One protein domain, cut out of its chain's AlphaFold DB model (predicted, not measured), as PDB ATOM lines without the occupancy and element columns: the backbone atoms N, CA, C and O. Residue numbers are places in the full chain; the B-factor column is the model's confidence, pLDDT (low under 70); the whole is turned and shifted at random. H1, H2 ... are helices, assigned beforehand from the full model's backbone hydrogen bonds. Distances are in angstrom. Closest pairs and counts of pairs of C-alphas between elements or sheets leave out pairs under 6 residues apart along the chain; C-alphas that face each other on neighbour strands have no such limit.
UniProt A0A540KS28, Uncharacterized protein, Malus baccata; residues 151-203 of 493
ATOM      1  N   ASP A 151     172.196 119.854 161.231       86.88
ATOM      2  CA  ASP A 151     171.805 120.131 159.841       86.88
ATOM      3  C   ASP A 151     170.774 121.265 159.731       86.88
ATOM      4  O   ASP A 151     170.859 122.121 158.851       86.88
ATOM      5  N   MET A 152     169.799 121.303 160.642       88.75
ATOM      6  CA  MET A 152     168.792 122.362 160.648       88.75
ATOM      7  C   MET A 152     169.354 123.690 161.152       88.75
ATOM      8  O   MET A 152     168.896 124.731 160.690       88.75
ATOM      9  N   GLU A 153     170.337 123.685 162.051       89.75
ATOM     10  CA  GLU A 153     171.047 124.903 162.464       89.75
ATOM     11  C   GLU A 153     171.790 125.546 161.286       89.75
ATOM     12  O   GLU A 153     171.766 126.772 161.138       89.75
ATOM     13  N   VAL A 154     172.375 124.736 160.394       89.62
ATOM     14  CA  VAL A 154     172.991 125.220 159.145       89.62
ATOM     15  C   VAL A 154     171.943 125.869 158.239       89.62
ATOM     16  O   VAL A 154     172.156 126.987 157.765       89.62
ATOM     17  N   VAL A 155     170.789 125.220 158.048       90.56
ATOM     18  CA  VAL A 155     169.679 125.774 157.251       90.56
ATOM     19  C   VAL A 155     169.179 127.092 157.847       90.56
ATOM     20  O   VAL A 155     169.065 128.079 157.127       90.56
ATOM     21  N   VAL A 156     168.927 127.140 159.158       91.44
ATOM     22  CA  VAL A 156     168.502 128.359 159.871       91.44
ATOM     23  C   VAL A 156     169.523 129.482 159.685       91.44
ATOM     24  O   VAL A 156     169.147 130.610 159.375       91.44
ATOM     25  N   SER A 157     170.813 129.175 159.834       89.12
ATOM     26  CA  SER A 157     171.893 130.154 159.680       89.12
ATOM     27  C   SER A 157     171.959 130.718 158.263       89.12
ATOM     28  O   SER A 157     172.153 131.919 158.091       89.12
ATOM     29  N   HIS A 158     171.789 129.865 157.249       90.38
ATOM     30  CA  HIS A 158     171.745 130.298 155.855       90.38
ATOM     31  C   HIS A 158     170.532 131.194 155.596       90.38
ATOM     32  O   HIS A 158     170.696 132.324 155.153       90.38
ATOM     33  N   LEU A 159     169.333 130.751 155.980       90.44
ATOM     34  CA  LEU A 159     168.098 131.526 155.839       90.44
ATOM     35  C   LEU A 159     168.161 132.887 156.547       90.44
ATOM     36  O   LEU A 159     167.598 133.862 156.055       90.44
ATOM     37  N   TYR A 160     168.849 132.974 157.687       87.62
ATOM     38  CA  TYR A 160     169.057 134.239 158.396       87.62
ATOM     39  C   TYR A 160     169.970 135.189 157.634       87.62
ATOM     40  O   TYR A 160     169.612 136.353 157.468       87.62
ATOM     41  N   LYS A 161     171.092 134.689 157.107       87.31
ATOM     42  CA  LYS A 161     171.995 135.481 156.256       87.31
ATOM     43  C   LYS A 161     171.301 135.969 154.985       87.31
ATOM     44  O   LYS A 161     171.465 137.125 154.613       87.31
ATOM     45  N   GLU A 162     170.474 135.122 154.378       85.81
ATOM     46  CA  GLU A 162     169.661 135.454 153.200       85.81
ATOM     47  C   GLU A 162     168.466 136.377 153.532       85.81
ATOM     48  O   GLU A 162     167.770 136.867 152.644       85.81
ATOM     49  N   GLY A 163     168.217 136.664 154.814       85.94
ATOM     50  CA  GLY A 163     167.211 137.634 155.237       85.94
ATOM     51  C   GLY A 163     165.776 137.107 155.320       85.94
ATOM     52  O   GLY A 163     164.857 137.910 155.458       85.94
ATOM     53  N   TYR A 164     165.557 135.790 155.319       85.38
ATOM     54  CA  TYR A 164     164.226 135.171 155.476       85.38
ATOM     55  C   TYR A 164     163.637 135.288 156.890       85.38
ATOM     56  O   TYR A 164     162.535 134.815 157.162       85.38
ATOM     57  N   PHE A 165     164.381 135.918 157.795       84.50
ATOM     58  CA  PHE A 165     164.045 136.105 159.200       84.50
ATOM     59  C   PHE A 165     163.942 137.581 159.614       84.50
ATOM     60  O   PHE A 165     163.858 137.870 160.804       84.50
ATOM     61  N   LYS A 166     163.953 138.519 158.658       73.75
ATOM     62  CA  LYS A 166     163.907 139.970 158.931       73.75
ATOM     63  C   LYS A 166     162.704 140.380 159.790       73.75
ATOM     64  O   LYS A 166     162.845 141.229 160.658       73.75
ATOM     65  N   ASP A 167     161.580 139.691 159.620       67.62
ATOM     66  CA  ASP A 167     160.342 139.931 160.360       67.62
ATOM     67  C   ASP A 167     160.148 138.906 161.488       67.62
ATOM     68  O   ASP A 167     159.056 138.366 161.668       67.62
ATOM     69  N   ALA A 168     161.193 138.539 162.227       78.62
ATOM     70  CA  ALA A 168     161.085 137.575 163.322       78.62
ATOM     71  C   ALA A 168     161.363 138.238 164.681       78.62
ATOM     72  O   ALA A 168     162.499 138.271 165.146       78.62
ATOM     73  N   ASN A 169     160.307 138.686 165.373       72.06
ATOM     74  CA  ASN A 169     160.417 139.391 166.670       72.06
ATOM     75  C   ASN A 169     160.921 138.510 167.831       72.06
ATOM     76  O   ASN A 169     161.155 139.003 168.929       72.06
ATOM     77  N   PHE A 170     161.039 137.197 167.619       72.75
ATOM     78  CA  PHE A 170     161.441 136.221 168.637       72.75
ATOM     79  C   PHE A 170     162.896 135.759 168.492       72.75
ATOM     80  O   PHE A 170     163.328 134.895 169.255       72.75
ATOM     81  N   LEU A 171     163.628 136.264 167.494       78.62
ATOM     82  CA  LEU A 171     165.033 135.922 167.332       78.62
ATOM     83  C   LEU A 171     165.877 136.676 168.347       78.62
ATOM     84  O   LEU A 171     165.950 137.902 168.341       78.62
ATOM     85  N   PHE A 172     166.559 135.912 169.189       68.62
ATOM     86  CA  PHE A 172     167.631 136.413 170.025       68.62
ATOM     87  C   PHE A 172     168.950 136.259 169.273       68.62
ATOM     88  O   PHE A 172     169.320 135.167 168.830       68.62
ATOM     89  N   VAL A 173     169.655 137.375 169.117       67.94
ATOM     90  CA  VAL A 173     170.969 137.419 168.481       67.94
ATOM     91  C   VAL A 173     171.972 137.873 169.533       67.94
ATOM     92  O   VAL A 173     171.862 138.969 170.079       67.94
ATOM     93  N   ASN A 174     172.938 137.011 169.845       63.50
ATOM     94  CA  ASN A 174     174.035 137.330 170.755       63.50
ATOM     95  C   ASN A 174     175.233 137.780 169.909       63.50
ATOM     96  O   ASN A 174     176.041 136.956 169.472       63.50
ATOM     97  N   GLY A 175     175.322 139.083 169.632       68.06
ATOM     98  CA  GLY A 175     176.295 139.627 168.675       68.06
ATOM     99  C   GLY A 175     175.924 139.248 167.238       68.06
ATOM    100  O   GLY A 175     174.798 139.494 166.830       68.06
ATOM    101  N   ASP A 176     176.833 138.604 166.499       61.16
ATOM    102  CA  ASP A 176     176.575 138.098 165.133       61.16
ATOM    103  C   ASP A 176     176.041 136.655 165.110       61.16
ATOM    104  O   ASP A 176     175.822 136.066 164.045       61.16
ATOM    105  N   ARG A 177     175.866 136.038 166.285       68.88
ATOM    106  CA  ARG A 177     175.519 134.622 166.409       68.88
ATOM    107  C   ARG A 177     174.058 134.456 166.814       68.88
ATOM    108  O   ARG A 177     173.638 134.893 167.885       68.88
ATOM    109  N   LEU A 178     173.302 133.785 165.950       82.25
ATOM    110  CA  LEU A 178     171.927 133.370 166.214       82.25
ATOM    111  C   LEU A 178     171.853 132.417 167.402       82.25
ATOM    112  O   LEU A 178     172.585 131.425 167.448       82.25
ATOM    113  N   ASP A 179     170.923 132.676 168.318       83.19
ATOM    114  CA  ASP A 179     170.548 131.703 169.334       83.19
ATOM    115  C   ASP A 179     169.497 130.728 168.775       83.19
ATOM    116  O   ASP A 179     168.349 131.088 168.507       83.19
ATOM    117  N   PHE A 180     169.874 129.459 168.616       84.44
ATOM    118  CA  PHE A 180     168.970 128.416 168.124       84.44
ATOM    119  C   PHE A 180     167.886 128.018 169.136       84.44
ATOM    120  O   PHE A 180     166.879 127.417 168.745       84.44
ATOM    121  N   SER A 181     168.029 128.395 170.412       80.31
ATOM    122  CA  SER A 181     167.025 128.130 171.449       80.31
ATOM    123  C   SER A 181     165.666 128.776 171.131       80.31
ATOM    124  O   SER A 181     164.618 128.240 171.511       80.31
ATOM    125  N   CYS A 182     165.656 129.840 170.316       79.31
ATOM    126  CA  CYS A 182     164.463 130.508 169.781       79.31
ATOM    127  C   CYS A 182     163.504 129.550 169.050       79.31
ATOM    128  O   CYS A 182     162.297 129.796 168.966       79.31
ATOM    129  N   PHE A 183     164.023 128.426 168.547       85.56
ATOM    130  CA  PHE A 183     163.282 127.413 167.795       85.56
ATOM    131  C   PHE A 183     162.885 126.187 168.631       85.56
ATOM    132  O   PHE A 183     162.348 125.218 168.086       85.56
ATOM    133  N   ASN A 184     163.091 126.207 169.949       79.12
ATOM    134  CA  ASN A 184     162.716 125.104 170.849       79.12
ATOM    135  C   ASN A 184     161.254 125.148 171.313       79.12
ATOM    136  O   ASN A 184     160.827 124.376 172.176       79.12
ATOM    137  N   ASN A 185     160.454 126.016 170.702       72.88
ATOM    138  CA  ASN A 185     159.018 126.108 170.901       72.88
ATOM    139  C   ASN A 185     158.278 125.928 169.559       72.88
ATOM    140  O   ASN A 185     158.858 125.999 168.472       72.88
ATOM    141  N   SER A 186     156.972 125.665 169.626       69.44
ATOM    142  CA  SER A 186     156.151 125.452 168.427       69.44
ATOM    143  C   SER A 186     156.059 126.684 167.526       69.44
ATOM    144  O   SER A 186     155.864 126.534 166.319       69.44
ATOM    145  N   TYR A 187     156.192 127.881 168.099       72.06
ATOM    146  CA  TYR A 187     156.115 129.145 167.380       72.06
ATOM    147  C   TYR A 187     157.331 129.333 166.465       72.06
ATOM    148  O   TYR A 187     157.172 129.382 165.245       72.06
ATOM    149  N   GLY A 188     158.541 129.262 167.021       80.88
ATOM    150  CA  GLY A 188     159.791 129.319 166.270       80.88
ATOM    151  C   GLY A 188     159.881 128.215 165.216       80.88
ATOM    152  O   GLY A 188     160.221 128.497 164.070       80.88
ATOM    153  N   ARG A 189     159.484 126.968 165.523       82.50
ATOM    154  CA  ARG A 189     159.451 125.888 164.509       82.50
ATOM    155  C   ARG A 189     158.478 126.163 163.362       82.50
ATOM    156  O   ARG A 189     158.766 125.781 162.231       82.50
ATOM    157  N   SER A 190     157.340 126.798 163.639       76.94
ATOM    158  CA  SER A 190     156.371 127.164 162.598       76.94
ATOM    159  C   SER A 190     156.909 128.290 161.718       76.94
ATOM    160  O   SER A 190     156.779 128.214 160.499       76.94
ATOM    161  N   PHE A 191     157.572 129.285 162.316       83.69
ATOM    162  CA  PHE A 191     158.249 130.339 161.562       83.69
ATOM    163  C   PHE A 191     159.377 129.764 160.700       83.69
ATOM    164  O   PHE A 191     159.451 130.054 159.513       83.69
ATOM    165  N   LEU A 192     160.221 128.890 161.258       88.56
ATOM    166  CA  LEU A 192     161.289 128.213 160.518       88.56
ATOM    167  C   LEU A 192     160.738 127.435 159.322       88.56
ATOM    168  O   LEU A 192     161.269 127.539 158.221       88.56
ATOM    169  N   ARG A 193     159.648 126.685 159.516       84.56
ATOM    170  CA  ARG A 193     158.974 125.995 158.414       84.56
ATOM    171  C   ARG A 193     158.549 126.978 157.322       84.56
ATOM    172  O   ARG A 193     158.803 126.719 156.151       84.56
ATOM    173  N   PHE A 194     157.944 128.100 157.698       81.81
ATOM    174  CA  PHE A 194     157.543 129.131 156.746       81.81
ATOM    175  C   PHE A 194     158.738 129.755 156.013       81.81
ATOM    176  O   PHE A 194     158.686 129.896 154.795       81.81
ATOM    177  N   ALA A 195     159.824 130.069 156.720       86.25
ATOM    178  CA  ALA A 195     161.049 130.604 156.128       86.25
ATOM    179  C   ALA A 195     161.651 129.631 155.099       86.25
ATOM    180  O   ALA A 195     161.996 130.042 153.995       86.25
ATOM    181  N   VAL A 196     161.687 128.329 155.414       88.38
ATOM    182  CA  VAL A 196     162.112 127.273 154.477       88.38
ATOM    183  C   VAL A 196     161.187 127.207 153.257       88.38
ATOM    184  O   VAL A 196     161.661 127.084 152.129       88.38
ATOM    185  N   GLU A 197     159.870 127.301 153.453       81.69
ATOM    186  CA  GLU A 197     158.900 127.301 152.353       81.69
ATOM    187  C   GLU A 197     159.038 128.545 151.457       81.69
ATOM    188  O   GLU A 197     158.949 128.423 150.236       81.69
ATOM    189  N   SER A 198     159.288 129.726 152.030       79.50
ATOM    190  CA  SER A 198     159.573 130.963 151.285       79.50
ATOM    191  C   SER A 198     160.862 130.846 150.482       79.50
ATOM    192  O   SER A 198     160.845 131.059 149.274       79.50
ATOM    193  N   PHE A 199     161.942 130.387 151.111       88.81
ATOM    194  CA  PHE A 199     163.207 130.137 150.428       88.81
ATOM    195  C   PHE A 199     163.048 129.165 149.259       88.81
ATOM    196  O   PHE A 199     163.552 129.421 148.168       88.81
ATOM    197  N   ALA A 200     162.294 128.078 149.444       83.19
ATOM    198  CA  ALA A 200     162.019 127.125 148.374       83.19
ATOM    199  C   ALA A 200     161.187 127.732 147.230       83.19
ATOM    200  O   ALA A 200     161.380 127.353 146.072       83.19
ATOM    201  N   ARG A 201     160.265 128.663 147.524       77.75
ATOM    202  CA  ARG A 201     159.486 129.379 146.499       77.75
ATOM    203  C   ARG A 201     160.360 130.306 145.667       77.75
ATOM    204  O   ARG A 201     160.223 130.288 144.444       77.75
ATOM    205  N   ASP A 202     161.242 131.056 146.311       81.31
ATOM    206  CA  ASP A 202     162.107 132.031 145.643       81.31
ATOM    207  C   ASP A 202     163.204 131.327 144.838       81.31
ATOM    208  O   ASP A 202     163.548 131.730 143.729       81.31
ATOM    209  N   ASN A 203     163.665 130.179 145.337       82.00
ATOM    210  CA  ASN A 203     164.711 129.370 144.724       82.00
ATOM    211  C   ASN A 203     164.163 128.182 143.915       82.00
ATOM    212  O   ASN A 203     164.822 127.150 143.761       82.00
TER     213      ASN A 203
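What this domain is: This is residues 151 to 203 of the 493 residues of an uncharacterized protein of Malus baccata (UniProt A0A540KS28). Two helices, H1 and the longer H3, cross at a steep angle, with H1 packed on residues 192 to 199 of H3. Between them a long loop, residues 162 to 179, swings out and folds back through a small paired turn to the short helix H2, which makes a corner with H3. The printed part has 53 residues with three named helices, H1, H2 and H3 in chain order, and no named strand; its class is all helix. It is compact, with a radius of gyration of the C-alphas of 10.3 A, and rounded, spanning 29 by 23 by 23 A.

Where its parts are: Find C-alpha 151 at (171.805, 120.131, 159.841); from there H1, residues 151 to 161, runs 15.8 A. Next look for H2, residues 180 to 183, which begins at C-alpha 180, at (168.970, 128.416, 168.124). H3, residues 186 to 202, runs 24.5 A to C-alpha 202 at (162.107, 132.031, 145.643).

How they stand to each other: Look first at Leu 159 and Ala 195, the closest C-alphas of H1 and H3, 7.1 A apart: the helices touch. They run the same way at a steep tilt of 67 degrees. H1 and H2 are close but not clearly touching; their closest C-alphas, of Glu 153 and Phe 180, are 7.0 A apart. H2 and H3 only just touch, with 3 pairs of C-alphas within 8 A, and only at the corner by their link; the closest C-alphas are those of Phe 183 and Arg 189, at 5.3 A. In H1 and H3 every O i to N i+4 pair is within hydrogen-bond range; H2 is too short for such a pair.

The domain as a whole: Gly 175 and Arg 201 have the two C-alphas farthest apart, 29.7 A. The link from H1 to H2 is long, with residues 173 to 174 paired antiparallel with 177 to 178; the link from H2 to H3 is tight. The printed part has no cut. Its mean pLDDT is 80.8; residues 167, 172 to 177 and 186 are under 70.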